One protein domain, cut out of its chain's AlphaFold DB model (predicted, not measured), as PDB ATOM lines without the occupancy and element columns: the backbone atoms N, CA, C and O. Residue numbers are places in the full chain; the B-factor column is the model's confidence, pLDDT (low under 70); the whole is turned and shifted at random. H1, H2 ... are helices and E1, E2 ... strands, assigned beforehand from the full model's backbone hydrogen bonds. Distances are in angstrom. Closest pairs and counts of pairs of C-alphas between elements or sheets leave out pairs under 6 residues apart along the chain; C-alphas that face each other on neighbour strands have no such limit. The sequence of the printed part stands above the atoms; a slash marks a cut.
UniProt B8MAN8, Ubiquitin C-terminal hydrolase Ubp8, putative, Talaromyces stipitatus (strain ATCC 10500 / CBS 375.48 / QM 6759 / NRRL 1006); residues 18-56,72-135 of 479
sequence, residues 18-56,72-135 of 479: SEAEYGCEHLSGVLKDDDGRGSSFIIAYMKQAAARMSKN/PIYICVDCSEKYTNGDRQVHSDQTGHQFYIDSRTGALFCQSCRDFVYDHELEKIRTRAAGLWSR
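Overview. This is residues 18 to 56 and 72 to 135 of the 479 residues of the protein "Ubiquitin C-terminal hydrolase Ubp8, putative" of Talaromyces stipitatus (strain ATCC 10500 / CBS 375.48 / QM 6759 / NRRL 1006) (UniProt B8MAN8). A small sheet of three short strands, E1, E2 and E3, lies near the middle, and helices surround it without covering it squarely. The long helix H3 passes along one side with H5 next to it, H2 stands by the E3 side with short H1 at its corner, and H4 lies away from the other helices, beyond E1. The printed part has 103 residues, in the order H1 H2 H3 E1 H4 E2 E3 H5, and its class is mostly helix. The sheet's order is E1 - E2 - E3, all antiparallel. The whole is compact, with a radius of gyration of the C-alphas of 13.1 A and spans of 41 by 29 by 23 A.

Along the chain. H1, residues 18 to 21, begins at C-alpha 18 (27.132, 34.655, -47.696). H2 is residues 25 to 31, 9.8 A long. H3, residues 37 to 56, is the longest helix at 30.0 A and ends at C-alpha 56 (38.422, 56.655, -22.594). E1 is residues 74 to 76, and H4 is residues 87 to 95, 12.4 A long. E2, residues 99 to 102, measures 10.1 A, and E3 is residues 108 to 110. H5, residues 120 to 129, is 14.1 A long and ends at C-alpha 129 (39.522, 52.180, -34.156).

Arrangement. H1 and H2 touch only at the corner by their link, the C-alphas of Ser 18 and Glu 25 being closest at 5.6 A. H2 touches H3, about perpendicular at 87 degrees, with residues 37 to 41 of H3 alone; the closest C-alphas, of Leu 31 and Gly 38, are 4.1 A apart. H3 touches H5, the same way at a shallow tilt of 34 degrees, only just short of steep; the closest C-alphas are those of Ala 50 and Ala 129, 5.1 A. E1 and E2 are antiparallel, with N 75 and O 101 at 2.9 A. E2 and E3 form an antiparallel hairpin, with N 109 and O 100 at 2.7 A. H2, H3 and H4 are on the sheet but only graze it, H3 with its residues 41 to 49; H5 is not on it. H4 touches no helix. Every O i to N i+4 pair is within hydrogen-bond range in H2, H4 and H5; H3 has 11 of 16, and H1 is too short for such a pair.

Size, cuts and confidence. The two C-alphas farthest apart, those of Gln 94 and Arg 135, are 43.2 A apart. Residues 57 to 71 are cut out, and C-alphas 56 and 72 are 16.3 A apart across the cut. Of the links that are printed whole, none is long. The mean pLDDT of the printed part is 72.8, and 39 residues are under 70, among them residues 49 to 56 and 123 to 135.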
ATOM      1  N   SER A  18      27.389  33.286 -48.152       44.16
ATOM      2  CA  SER A  18      27.132  34.655 -47.696       44.16
ATOM      3  C   SER A  18      27.668  34.889 -46.286       44.16
ATOM      4  O   SER A  18      28.349  35.891 -46.110       44.16
ATOM      5  N   GLU A  19      27.465  33.959 -45.342       49.00
ATOM      6  CA  GLU A  19      28.033  34.013 -43.979       49.00
ATOM      7  C   GLU A  19      29.569  33.991 -43.972       49.00
ATOM      8  O   GLU A  19      30.199  34.670 -43.161       49.00
ATOM      9  N   ALA A  20      30.182  33.245 -44.898       51.34
ATOM     10  CA  ALA A  20      31.636  33.182 -45.043       51.34
ATOM     11  C   ALA A  20      32.251  34.468 -45.633       51.34
ATOM     12  O   ALA A  20      33.433  34.732 -45.414       51.34
ATOM     13  N   GLU A  21      31.483  35.262 -46.391       58.38
ATOM     14  CA  GLU A  21      31.963  36.493 -47.044       58.38
ATOM     15  C   GLU A  21      31.568  37.774 -46.284       58.38
ATOM     16  O   GLU A  21      32.349  38.726 -46.236       58.38
ATOM     17  N   TYR A  22      30.378  37.789 -45.679       59.06
ATOM     18  CA  TYR A  22      29.807  38.877 -44.885       59.06
ATOM     19  C   TYR A  22      29.213  38.229 -43.641       59.06
ATOM     20  O   TYR A  22      28.307  37.418 -43.779       59.06
ATOM     21  N   GLY A  23      29.675  38.575 -42.437       70.19
ATOM     22  CA  GLY A  23      29.376  37.818 -41.203       70.19
ATOM     23  C   GLY A  23      27.896  37.505 -40.875       70.19
ATOM     24  O   GLY A  23      27.647  36.815 -39.894       70.19
ATOM     25  N   CYS A  24      26.918  38.017 -41.637       81.38
ATOM     26  CA  CYS A  24      25.596  37.412 -41.824       81.38
ATOM     27  C   CYS A  24      24.955  37.824 -43.175       81.38
ATOM     28  O   CYS A  24      25.337  38.829 -43.785       81.38
ATOM     29  N   GLU A  25      23.907  37.110 -43.613       81.94
ATOM     30  CA  GLU A  25      23.165  37.426 -44.850       81.94
ATOM     31  C   GLU A  25      22.523  38.825 -44.840       81.94
ATOM     32  O   GLU A  25      22.526  39.525 -45.853       81.94
ATOM     33  N   HIS A  26      22.050  39.283 -43.677       86.44
ATOM     34  CA  HIS A  26      21.470  40.615 -43.515       86.44
ATOM     35  C   HIS A  26      22.514  41.710 -43.747       86.44
ATOM     36  O   HIS A  26      22.211  42.747 -44.338       86.44
ATOM     37  N   LEU A  27      23.752  41.486 -43.286       82.38
ATOM     38  CA  LEU A  27      24.857  42.410 -43.520       82.38
ATOM     39  C   LEU A  27      25.240  42.397 -45.002       82.38
ATOM     40  O   LEU A  27      25.448  43.460 -45.583       82.38
ATOM     41  N   SER A  28      25.254  41.213 -45.627       77.81
ATOM     42  CA  SER A  28      25.442  41.082 -47.076       77.81
ATOM     43  C   SER A  28      24.416  41.915 -47.850       77.81
ATOM     44  O   SER A  28      24.798  42.648 -48.758       77.81
ATOM     45  N   GLY A  29      23.141  41.876 -47.448       80.69
ATOM     46  CA  GLY A  29      22.072  42.673 -48.053       80.69
ATOM     47  C   GLY A  29      22.304  44.184 -47.958       80.69
ATOM     48  O   GLY A  29      22.102  44.886 -48.940       80.69
ATOM     49  N   VAL A  30      22.787  44.689 -46.819       81.75
ATOM     50  CA  VAL A  30      23.097  46.125 -46.654       81.75
ATOM     51  C   VAL A  30      24.331  46.549 -47.450       81.75
ATOM     52  O   VAL A  30      24.380  47.665 -47.966       81.75
ATOM     53  N   LEU A  31      25.348  45.687 -47.528       75.00
ATOM     54  CA  LEU A  31      26.625  46.024 -48.161       75.00
ATOM     55  C   LEU A  31      26.617  45.814 -49.680       75.00
ATOM     56  O   LEU A  31      27.363  46.498 -50.370       75.00
ATOM     57  N   LYS A  32      25.760  44.934 -50.208       70.25
ATOM     58  CA  LYS A  32      25.552  44.741 -51.656       70.25
ATOM     59  C   LYS A  32      24.543  45.715 -52.271       70.25
ATOM     60  O   LYS A  32      24.320  45.666 -53.473       70.25
ATOM     61  N   ASP A  33      23.921  46.565 -51.459       68.25
ATOM     62  CA  ASP A  33      22.942  47.550 -51.913       68.25
ATOM     63  C   ASP A  33      23.644  48.713 -52.651       68.25
ATOM     64  O   ASP A  33      24.378  49.506 -52.042       68.25
ATOM     65  N   ASP A  34      23.432  48.803 -53.969       56.34
ATOM     66  CA  ASP A  34      24.099  49.744 -54.890       56.34
ATOM     67  C   ASP A  34      23.697  51.220 -54.667       56.34
ATOM     68  O   ASP A  34      24.338  52.144 -55.179       56.34
ATOM     69  N   ASP A  35      22.697  51.480 -53.821       63.88
ATOM     70  CA  ASP A  35      22.177  52.825 -53.545       63.88
ATOM     71  C   ASP A  35      23.072  53.668 -52.606       63.88
ATOM     72  O   ASP A  35      22.735  54.783 -52.196       63.88
ATOM     73  N   GLY A  36      24.268  53.176 -52.260       61.03
ATOM     74  CA  GLY A  36      25.192  53.848 -51.336       61.03
ATOM     75  C   GLY A  36      24.803  53.695 -49.861       61.03
ATOM     76  O   GLY A  36      25.404  54.328 -48.981       61.03
ATOM     77  N   ARG A  37      23.833  52.823 -49.574       70.56
ATOM     78  CA  ARG A  37      23.442  52.431 -48.220       70.56
ATOM     79  C   ARG A  37      24.589  51.724 -47.497       70.56
ATOM     80  O   ARG A  37      24.927  52.121 -46.384       70.56
ATOM     81  N   GLY A  38      25.280  50.796 -48.167       68.38
ATOM     82  CA  GLY A  38      26.454  50.112 -47.610       68.38
ATOM     83  C   GLY A  38      27.601  51.063 -47.247       68.38
ATOM     84  O   GLY A  38      28.210  50.946 -46.186       68.38
ATOM     85  N   SER A  39      27.839  52.090 -48.071       62.09
ATOM     86  CA  SER A  39      28.809  53.159 -47.774       62.09
ATOM     87  C   SER A  39      28.460  53.919 -46.496       62.09
ATOM     88  O   SER A  39      29.308  54.142 -45.631       62.09
ATOM     89  N   SER A  40      27.197  54.332 -46.391       69.00
ATOM     90  CA  SER A  40      26.690  55.122 -45.268       69.00
ATOM     91  C   SER A  40      26.732  54.315 -43.972       69.00
ATOM     92  O   SER A  40      27.163  54.832 -42.941       69.00
ATOM     93  N   PHE A  41      26.395  53.027 -44.062       80.19
ATOM     94  CA  PHE A  41      26.486  52.065 -42.975       80.19
ATOM     95  C   PHE A  41      27.914  51.931 -42.432       80.19
ATOM     96  O   PHE A  41      28.139  52.093 -41.234       80.19
ATOM     97  N   ILE A  42      28.900  51.703 -43.308       70.56
ATOM     98  CA  ILE A  42      30.308  51.559 -42.906       70.56
ATOM     99  C   ILE A  42      30.818  52.844 -42.242       70.56
ATOM    100  O   ILE A  42      31.492  52.783 -41.213       70.56
ATOM    101  N   ILE A  43      30.471  54.015 -42.786       66.06
ATOM    102  CA  ILE A  43      30.857  55.308 -42.202       66.06
ATOM    103  C   ILE A  43      30.222  55.499 -40.820       66.06
ATOM    104  O   ILE A  43      30.908  55.935 -39.891       66.06
ATOM    105  N   ALA A  44      28.935  55.186 -40.666       73.75
ATOM    106  CA  ALA A  44      28.241  55.280 -39.386       73.75
ATOM    107  C   ALA A  44      28.858  54.329 -38.349       73.75
ATOM    108  O   ALA A  44      29.196  54.762 -37.243       73.75
ATOM    109  N   TYR A  45      29.127  53.083 -38.748       78.50
ATOM    110  CA  TYR A  45      29.811  52.091 -37.923       78.50
ATOM    111  C   TYR A  45      31.196  52.574 -37.472       78.50
ATOM    112  O   TYR A  45      31.497  52.575 -36.277       78.50
ATOM    113  N   MET A  46      32.018  53.078 -38.397       70.25
ATOM    114  CA  MET A  46      33.341  53.638 -38.093       70.25
ATOM    115  C   MET A  46      33.268  54.811 -37.112       70.25
ATOM    116  O   MET A  46      34.033  54.858 -36.145       70.25
ATOM    117  N   LYS A  47      32.353  55.761 -37.343       68.44
ATOM    118  CA  LYS A  47      32.171  56.937 -36.479       68.44
ATOM    119  C   LYS A  47      31.811  56.522 -35.056       68.44
ATOM    120  O   LYS A  47      32.402  57.027 -34.102       68.44
ATOM    121  N   GLN A  48      30.877  55.589 -34.913       71.88
ATOM    122  CA  GLN A  48      30.416  55.113 -33.613       71.88
ATOM    123  C   GLN A  48      31.483  54.256 -32.902       71.88
ATOM    124  O   GLN A  48      31.724  54.454 -31.708       71.88
ATOM    125  N   ALA A  49      32.201  53.393 -33.630       64.50
ATOM    126  CA  ALA A  49      33.320  52.612 -33.098       64.50
ATOM    127  C   ALA A  49      34.485  53.506 -32.618       64.50
ATOM    128  O   ALA A  49      35.055  53.262 -31.551       64.50
ATOM    129  N   ALA A  50      34.805  54.579 -33.352       61.41
ATOM    130  CA  ALA A  50      35.859  55.534 -32.996       61.41
ATOM    131  C   ALA A  50      35.460  56.477 -31.843       61.41
ATOM    132  O   ALA A  50      36.284  56.795 -30.978       61.41
ATOM    133  N   ALA A  51      34.190  56.897 -31.770       58.94
ATOM    134  CA  ALA A  51      33.676  57.751 -30.692       58.94
ATOM    135  C   ALA A  51      33.806  57.103 -29.298       58.94
ATOM    136  O   ALA A  51      33.924  57.813 -28.293       58.94
ATOM    137  N   ARG A  52      33.865  55.764 -29.233       57.19
ATOM    138  CA  ARG A  52      34.164  54.989 -28.016       57.19
ATOM    139  C   ARG A  52      35.513  55.377 -27.387       57.19
ATOM    140  O   ARG A  52      35.625  55.429 -26.166       57.19
ATOM    141  N   MET A  53      36.520  55.717 -28.197       47.41
ATOM    142  CA  MET A  53      37.886  55.986 -27.719       47.41
ATOM    143  C   MET A  53      38.091  57.397 -27.172       47.41
ATOM    144  O   MET A  53      38.821  57.574 -26.196       47.41
ATOM    145  N   SER A  54      37.420  58.407 -27.738       43.16
ATOM    146  CA  SER A  54      37.542  59.792 -27.245       43.16
ATOM    147  C   SER A  54      37.071  59.949 -25.795       43.16
ATOM    148  O   SER A  54      37.542  60.841 -25.090       43.16
ATOM    149  N   LYS A  55      36.182  59.064 -25.325       42.41
ATOM    150  CA  LYS A  55      35.710  59.055 -23.935       42.41
ATOM    151  C   LYS A  55      36.664  58.343 -22.969       42.41
ATOM    152  O   LYS A  55      36.747  58.762 -21.823       42.41
ATOM    153  N   ASN A  56      37.440  57.358 -23.432       37.28
ATOM    154  CA  ASN A  56      38.422  56.655 -22.594       37.28
ATOM    155  C   ASN A  56      39.768  57.395 -22.463       37.28
ATOM    156  O   ASN A  56      40.481  57.186 -21.487       37.28
ATOM    157  N   PRO A  72      25.018  46.422 -21.054       67.25
ATOM    158  CA  PRO A  72      25.426  46.895 -22.371       67.25
ATOM    159  C   PRO A  72      24.336  47.777 -22.980       67.25
ATOM    160  O   PRO A  72      23.166  47.395 -23.044       67.25
ATOM    161  N   ILE A  73      24.739  48.962 -23.431       83.06
ATOM    162  CA  ILE A  73      23.925  49.817 -24.294       83.06
ATOM    163  C   ILE A  73      24.251  49.470 -25.740       83.06
ATOM    164  O   ILE A  73      25.423  49.302 -26.084       83.06
ATOM    165  N   TYR A  74      23.231  49.427 -26.581       86.50
ATOM    166  CA  TYR A  74      23.356  49.181 -28.004       86.50
ATOM    167  C   TYR A  74      23.004  50.438 -28.787       86.50
ATOM    168  O   TYR A  74      21.956  51.040 -28.570       86.50
ATOM    169  N   ILE A  75      23.910  50.852 -29.665       90.31
ATOM    170  CA  ILE A  75      23.784  52.073 -30.465       90.31
ATOM    171  C   ILE A  75      23.327  51.662 -31.859       90.31
ATOM    172  O   ILE A  75      24.036  50.907 -32.515       90.31
ATOM    173  N   CYS A  76      22.165  52.122 -32.312       92.19
ATOM    174  CA  CYS A  76      21.693  51.846 -33.666       92.19
ATOM    175  C   CYS A  76      22.658  52.447 -34.699       92.19
ATOM    176  O   CYS A  76      23.027  53.618 -34.598       92.19
ATOM    177  N   VAL A  77      23.070  51.667 -35.699       89.56
ATOM    178  CA  VAL A  77      24.002  52.152 -36.730       89.56
ATOM    179  C   VAL A  77      23.337  53.215 -37.607       89.56
ATOM    180  O   VAL A  77      23.967  54.222 -37.918       89.56
ATOM    181  N   ASP A  78      22.058  53.038 -37.938       87.75
ATOM    182  CA  ASP A  78      21.341  53.900 -38.882       87.75
ATOM    183  C   ASP A  78      20.971  55.271 -38.287       87.75
ATOM    184  O   ASP A  78      21.145  56.297 -38.943       87.75
ATOM    185  N   CYS A  79      20.515  55.321 -37.027       89.06
ATOM    186  CA  CYS A  79      20.057  56.568 -36.391       89.06
ATOM    187  C   CYS A  79      20.899  57.035 -35.193       89.06
ATOM    188  O   CYS A  79      20.681  58.130 -34.687       89.06
ATOM    189  N   SER A  80      21.884  56.250 -34.743       86.62
ATOM    190  CA  SER A  80      22.730  56.538 -33.566       86.62
ATOM    191  C   SER A  80      22.006  56.597 -32.209       86.62
ATOM    192  O   SER A  80      22.641  56.915 -31.197       86.62
ATOM    193  N   GLU A  81      20.719  56.245 -32.161       88.12
ATOM    194  CA  GLU A  81      19.949  56.143 -30.919       88.12
ATOM    195  C   GLU A  81      20.400  54.961 -30.055       88.12
ATOM    196  O   GLU A  81      20.925  53.958 -30.547       88.12
ATOM    197  N   LYS A  82      20.217  55.091 -28.739       89.06
ATOM    198  CA  LYS A  82      20.732  54.147 -27.740       89.06
ATOM    199  C   LYS A  82      19.609  53.369 -27.089       89.06
ATOM    200  O   LYS A  82      18.695  53.957 -26.526       89.06
ATOM    201  N   TYR A  83      19.773  52.055 -27.045       84.62
ATOM    202  CA  TYR A  83      18.781  51.145 -26.497       84.62
ATOM    203  C   TYR A  83      19.419  50.166 -25.522       84.62
ATOM    204  O   TYR A  83      20.591  49.794 -25.654       84.62
ATOM    205  N   THR A  84      18.647  49.725 -24.531       81.00
ATOM    206  CA  THR A  84      19.010  48.525 -23.772       81.00
ATOM    207  C   THR A  84      18.706  47.278 -24.608       81.00
ATOM    208  O   THR A  84      18.137  47.365 -25.697       81.00
ATOM    209  N   ASN A  85      19.095  46.093 -24.129       72.75
ATOM    210  CA  ASN A  85      18.899  44.862 -24.896       72.75
ATOM    211  C   ASN A  85      17.422  44.602 -25.272       72.75
ATOM    212  O   ASN A  85      17.158  44.128 -26.371       72.75
ATOM    213  N   GLY A  86      16.470  44.939 -24.392       71.19
ATOM    214  CA  GLY A  86      15.037  44.736 -24.642       71.19
ATOM    215  C   GLY A  86      14.418  45.782 -25.573       71.19
ATOM    216  O   GLY A  86      13.658  45.437 -26.473       71.19
ATOM    217  N   ASP A  87      14.798  47.051 -25.410       81.94
ATOM    218  CA  ASP A  87      14.183  48.179 -26.138       81.94
ATOM    219  C   ASP A  87      14.572  48.213 -27.621       81.94
ATOM    220  O   ASP A  87      13.909  48.829 -28.453       81.94
ATOM    221  N   ARG A  88      15.653  47.515 -27.966       87.19
ATOM    222  CA  ARG A  88      16.150  47.401 -29.329       87.19
ATOM    223  C   ARG A  88      15.175  46.705 -30.272       87.19
ATOM    224  O   ARG A  88      15.005  47.161 -31.394       87.19
ATOM    225  N   GLN A  89      14.552  45.608 -29.833       86.50
ATOM    226  CA  GLN A  89      13.582  44.883 -30.660       86.50
ATOM    227  C   GLN A  89      12.412  45.808 -31.005       86.50
ATOM    228  O   GLN A  89      12.049  45.914 -32.167       86.50
ATOM    229  N   VAL A  90      11.920  46.563 -30.017       88.69
ATOM    230  CA  VAL A  90      10.858  47.559 -30.216       88.69
ATOM    231  C   VAL A  90      11.285  48.615 -31.238       88.69
ATOM    232  O   VAL A  90      10.516  48.938 -32.140       88.69
ATOM    233  N   HIS A  91      12.523  49.115 -31.151       92.31
ATOM    234  CA  HIS A  91      13.051  50.049 -32.145       92.31
ATOM    235  C   HIS A  91      13.127  49.434 -33.550       92.31
ATOM    236  O   HIS A  91      12.693  50.064 -34.519       92.31
ATOM    237  N   SER A  92      13.647  48.212 -33.670       91.88
ATOM    238  CA  SER A  92      13.739  47.491 -34.942       91.88
ATOM    239  C   SER A  92      12.373  47.235 -35.564       91.88
ATOM    240  O   SER A  92      12.235  47.397 -36.774       91.88
ATOM    241  N   ASP A  93      11.367  46.903 -34.758       91.56
ATOM    242  CA  ASP A  93      10.002  46.658 -35.227       91.56
ATOM    243  C   ASP A  93       9.329  47.950 -35.716       91.56
ATOM    244  O   ASP A  93       8.569  47.927 -36.681       91.56
ATOM    245  N   GLN A  94       9.627  49.090 -35.084       91.94
ATOM    246  CA  GLN A  94       9.055  50.392 -35.450       91.94
ATOM    247  C   GLN A  94       9.731  51.044 -36.662       91.94
ATOM    248  O   GLN A  94       9.076  51.766 -37.412       91.94
ATOM    249  N   THR A  95      11.040  50.845 -36.833       91.94
ATOM    250  CA  THR A  95      11.852  51.594 -37.816       91.94
ATOM    251  C   THR A  95      12.434  50.735 -38.930       91.94
ATOM    252  O   THR A  95      12.863  51.260 -39.954       91.94
ATOM    253  N   GLY A  96      12.488  49.418 -38.738       91.56
ATOM    254  CA  GLY A  96      13.189  48.501 -39.627       91.56
ATOM    255  C   GLY A  96      14.714  48.516 -39.479       91.56
ATOM    256  O   GLY A  96      15.375  47.774 -40.203       91.56
ATOM    257  N   HIS A  97      15.302  49.294 -38.560       93.25
ATOM    258  CA  HIS A  97      16.751  49.291 -38.333       93.25
ATOM    259  C   HIS A  97      17.203  47.984 -37.674       93.25
ATOM    260  O   HIS A  97      16.752  47.642 -36.582       93.25
ATOM    261  N   GLN A  98      18.111  47.246 -38.313       92.75
ATOM    262  CA  GLN A  98      18.491  45.896 -37.866       92.75
ATOM    263  C   GLN A  98      19.878  45.816 -37.223       92.75
ATOM    264  O   GLN A  98      20.237  44.767 -36.694       92.75
ATOM    265  N   PHE A  99      20.673  46.884 -37.253       93.31
ATOM    266  CA  PHE A  99      22.082  46.820 -36.871       93.31
ATOM    267  C   PHE A  99      22.435  47.781 -35.757       93.31
ATOM    268  O   PHE A  99      22.016  48.940 -35.727       93.31
ATOM    269  N   TYR A 100      23.262  47.284 -34.850       91.62
ATOM    270  CA  TYR A 100      23.571  47.979 -33.618       91.62
ATOM    271  C   TYR A 100      24.981  47.673 -33.144       91.62
ATOM    272  O   TYR A 100      25.469  46.562 -33.317       91.62
ATOM    273  N   ILE A 101      25.600  48.621 -32.458       87.00
ATOM    274  CA  ILE A 101      26.934  48.475 -31.888       87.00
ATOM    275  C   ILE A 101      26.823  48.311 -30.380       87.00
ATOM    276  O   ILE A 101      26.260  49.168 -29.695       87.00
ATOM    277  N   ASP A 102      27.390  47.229 -29.855       83.88
ATOM    278  CA  ASP A 102      27.550  47.043 -28.415       83.88
ATOM    279  C   ASP A 102      28.545  48.063 -27.852       83.88
ATOM    280  O   ASP A 102      29.707  48.125 -28.249       83.88
ATOM    281  N   SER A 103      28.105  48.868 -26.891       74.69
ATOM    282  CA  SER A 103      28.926  49.931 -26.297       74.69
ATOM    283  C   SER A 103      30.173  49.431 -25.557       74.69
ATOM    284  O   SER A 103      31.135  50.196 -25.431       74.69
ATOM    285  N   ARG A 104      30.195  48.177 -25.080       68.75
ATOM    286  CA  ARG A 104      31.334  47.616 -24.331       68.75
ATOM    287  C   ARG A 104      32.455  47.185 -25.277       68.75
ATOM    288  O   ARG A 104      33.596  47.633 -25.146       68.75
ATOM    289  N   THR A 105      32.115  46.355 -26.253       70.06
ATOM    290  CA  THR A 105      33.056  45.699 -27.172       70.06
ATOM    291  C   THR A 105      33.232  46.453 -28.490       70.06
ATOM    292  O   THR A 105      34.246  46.286 -29.170       70.06
ATOM    293  N   GLY A 106      32.270  47.301 -28.860       72.88
ATOM    294  CA  GLY A 106      32.155  47.876 -30.198       72.88
ATOM    295  C   GLY A 106      31.695  46.865 -31.252       72.88
ATOM    296  O   GLY A 106      31.757  47.188 -32.434       72.88
ATOM    297  N   ALA A 107      31.325  45.642 -30.858       81.62
ATOM    298  CA  ALA A 107      30.922  44.593 -31.786       81.62
ATOM    299  C   ALA A 107      29.585  44.936 -32.447       81.62
ATOM    300  O   ALA A 107      28.689  45.503 -31.811       81.62
ATOM    301  N   LEU A 108      29.461  44.571 -33.721       87.06
ATOM    302  CA  LEU A 108      28.222  44.709 -34.467       87.06
ATOM    303  C   LEU A 108      27.260  43.583 -34.077       87.06
ATOM    304  O   LEU A 108      27.644  42.422 -34.019       87.06
ATOM    305  N   PHE A 109      26.004  43.924 -33.838       88.75
ATOM    306  CA  PHE A 109      24.917  43.004 -33.539       88.75
ATOM    307  C   PHE A 109      23.817  43.165 -34.585       88.75
ATOM    308  O   PHE A 109      23.412  44.294 -34.883       88.75
ATOM    309  N   CYS A 110      23.321  42.044 -35.105       89.75
ATOM    310  CA  CYS A 110      22.204  41.998 -36.040       89.75
ATOM    311  C   CYS A 110      20.937  41.540 -35.313       89.75
ATOM    312  O   CYS A 110      20.894  40.448 -34.750       89.75
ATOM    313  N   GLN A 111      19.890  42.360 -35.359       90.44
ATOM    314  CA  GLN A 111      18.615  42.067 -34.716       90.44
ATOM    315  C   GLN A 111      17.900  40.880 -35.356       90.44
ATOM    316  O   GLN A 111      17.381  40.037 -34.629       90.44
ATOM    317  N   SER A 112      17.915  40.774 -36.686       86.00
ATOM    318  CA  SER A 112      17.291  39.655 -37.396       86.00
ATOM    319  C   SER A 112      17.939  38.311 -37.053       86.00
ATOM    320  O   SER A 112      17.232  37.343 -36.793       86.00
ATOM    321  N   CYS A 113      19.277  38.257 -36.977       82.19
ATOM    322  CA  CYS A 113      20.007  37.061 -36.532       82.19
ATOM    323  C   CYS A 113      19.890  36.821 -35.021       82.19
ATOM    324  O   CYS A 113      20.107  35.706 -34.559       82.19
ATOM    325  N   ARG A 114      19.588  37.877 -34.252       82.31
ATOM    326  CA  ARG A 114      19.702  37.923 -32.787       82.31
ATOM    327  C   ARG A 114      21.090  37.510 -32.283       82.31
ATOM    328  O   ARG A 114      21.209  36.958 -31.193       82.31
ATOM    329  N   ASP A 115      22.125  37.819 -33.061       82.00
ATOM    330  CA  ASP A 115      23.510  37.447 -32.776       82.00
ATOM    331  C   ASP A 115      24.496  38.556 -33.181       82.00
ATOM    332  O   ASP A 115      24.168  39.492 -33.928       82.00
ATOM    333  N   PHE A 116      25.716  38.466 -32.654       83.06
ATOM    334  CA  PHE A 116      26.844  39.282 -33.074       83.06
ATOM    335  C   PHE A 116      27.309  38.892 -34.476       83.06
ATOM    336  O   PHE A 116      27.394  37.723 -34.833       83.06
ATOM    337  N   VAL A 117      27.635  39.908 -35.268       81.25
ATOM    338  CA  VAL A 117      28.083  39.757 -36.648       81.25
ATOM    339  C   VAL A 117      29.603  39.801 -36.680       81.25
ATOM    340  O   VAL A 117      30.208  40.832 -36.376       81.25
ATOM    341  N   TYR A 118      30.216  38.691 -37.082       76.56
ATOM    342  CA  TYR A 118      31.669  38.547 -37.179       76.56
ATOM    343  C   TYR A 118      32.144  38.736 -38.620       76.56
ATOM    344  O   TYR A 118      32.604  37.805 -39.272       76.56
ATOM    345  N   ASP A 119      32.027  39.961 -39.134       78.94
ATOM    346  CA  ASP A 119      32.621  40.313 -40.425       78.94
ATOM    347  C   ASP A 119      34.102  40.682 -40.262       78.94
ATOM    348  O   ASP A 119      34.456  41.568 -39.481       78.94
ATOM    349  N   HIS A 120      34.976  40.015 -41.017       63.38
ATOM    350  CA  HIS A 120      36.427  40.160 -40.897       63.38
ATOM    351  C   HIS A 120      36.929  41.594 -41.154       63.38
ATOM    352  O   HIS A 120      37.871  42.050 -40.498       63.38
ATOM    353  N   GLU A 121      36.315  42.339 -42.076       65.62
ATOM    354  CA  GLU A 121      36.756  43.699 -42.395       65.62
ATOM    355  C   GLU A 121      36.184  44.733 -41.412       65.62
ATOM    356  O   GLU A 121      36.917  45.628 -40.973       65.62
ATOM    357  N   LEU A 122      34.929  44.586 -40.973       70.88
ATOM    358  CA  LEU A 122      34.375  45.402 -39.883       70.88
ATOM    359  C   LEU A 122      35.094  45.150 -38.549       70.88
ATOM    360  O   LEU A 122      35.247  46.077 -37.748       70.88
ATOM    361  N   GLU A 123      35.592  43.937 -38.324       69.75
ATOM    362  CA  GLU A 123      36.400  43.572 -37.159       69.75
ATOM    363  C   GLU A 123      37.804  44.206 -37.216       69.75
ATOM    364  O   GLU A 123      38.277  44.789 -36.234       69.75
ATOM    365  N   LYS A 124      38.446  44.231 -38.394       63.53
ATOM    366  CA  LYS A 124      39.673  45.025 -38.618       63.53
ATOM    367  C   LYS A 124      39.447  46.513 -38.362       63.53
ATOM    368  O   LYS A 124      40.297  47.179 -37.771       63.53
ATOM    369  N   ILE A 125      38.314  47.057 -38.799       65.44
ATOM    370  CA  ILE A 125      37.952  48.457 -38.551       65.44
ATOM    371  C   ILE A 125      37.775  48.704 -37.050       65.44
ATOM    372  O   ILE A 125      38.324  49.673 -36.523       65.44
ATOM    373  N   ARG A 126      37.074  47.809 -36.347       67.81
ATOM    374  CA  ARG A 126      36.841  47.884 -34.900       67.81
ATOM    375  C   ARG A 126      38.141  47.856 -34.100       67.81
ATOM    376  O   ARG A 126      38.333  48.692 -33.218       67.81
ATOM    377  N   THR A 127      39.047  46.937 -34.426       60.38
ATOM    378  CA  THR A 127      40.349  46.782 -33.750       60.38
ATOM    379  C   THR A 127      41.301  47.946 -34.033       60.38
ATOM    380  O   THR A 127      41.970  48.425 -33.114       60.38
ATOM    381  N   ARG A 128      41.310  48.477 -35.265       60.94
ATOM    382  CA  ARG A 128      42.054  49.700 -35.624       60.94
ATOM    383  C   ARG A 128      41.503  50.935 -34.914       60.94
ATOM    384  O   ARG A 128      42.274  51.707 -34.350       60.94
ATOM    385  N   ALA A 129      40.179  51.095 -34.881       53.09
ATOM    386  CA  ALA A 129      39.522  52.180 -34.156       53.09
ATOM    387  C   ALA A 129      39.756  52.089 -32.640       53.09
ATOM    388  O   ALA A 129      39.788  53.120 -31.982       53.09
ATOM    389  N   ALA A 130      39.969  50.887 -32.091       47.50
ATOM    390  CA  ALA A 130      40.279  50.646 -30.681       47.50
ATOM    391  C   ALA A 130      41.755  50.887 -30.287       47.50
ATOM    392  O   ALA A 130      42.101  50.680 -29.125       47.50
ATOM    393  N   GLY A 131      42.621  51.336 -31.207       45.16
ATOM    394  CA  GLY A 131      44.021  51.676 -30.909       45.16
ATOM    395  C   GLY A 131      44.931  50.480 -30.596       45.16
ATOM    396  O   GLY A 131      46.008  50.671 -30.042       45.16
ATOM    397  N   LEU A 132      44.520  49.255 -30.945       37.12
ATOM    398  CA  LEU A 132      45.260  48.015 -30.657       37.12
ATOM    399  C   LEU A 132      46.407  47.723 -31.640       37.12
ATOM    400  O   LEU A 132      47.087  46.712 -31.507       37.12
ATOM    401  N   TRP A 133      46.658  48.627 -32.587       30.41
ATOM    402  CA  TRP A 133      47.868  48.637 -33.401       30.41
ATOM    403  C   TRP A 133      48.675  49.875 -33.019       30.41
ATOM    404  O   TRP A 133      48.363  50.994 -33.434       30.41
ATOM    405  N   SER A 134      49.706  49.673 -32.198       32.12
ATOM    406  CA  SER A 134      50.835  50.599 -32.146       32.12
ATOM    407  C   SER A 134      51.333  50.821 -33.572       32.12
ATOM    408  O   SER A 134      51.400  49.873 -34.352       32.12
ATOM    409  N   ARG A 135      51.622  52.085 -33.901       30.83
ATOM    410  CA  ARG A 135      52.152  52.554 -35.191       30.83
ATOM    411  C   ARG A 135      53.108  51.525 -35.804       30.83
ATOM    412  O   ARG A 135      54.033  51.075 -35.135       30.83
TER     413      ARG A 135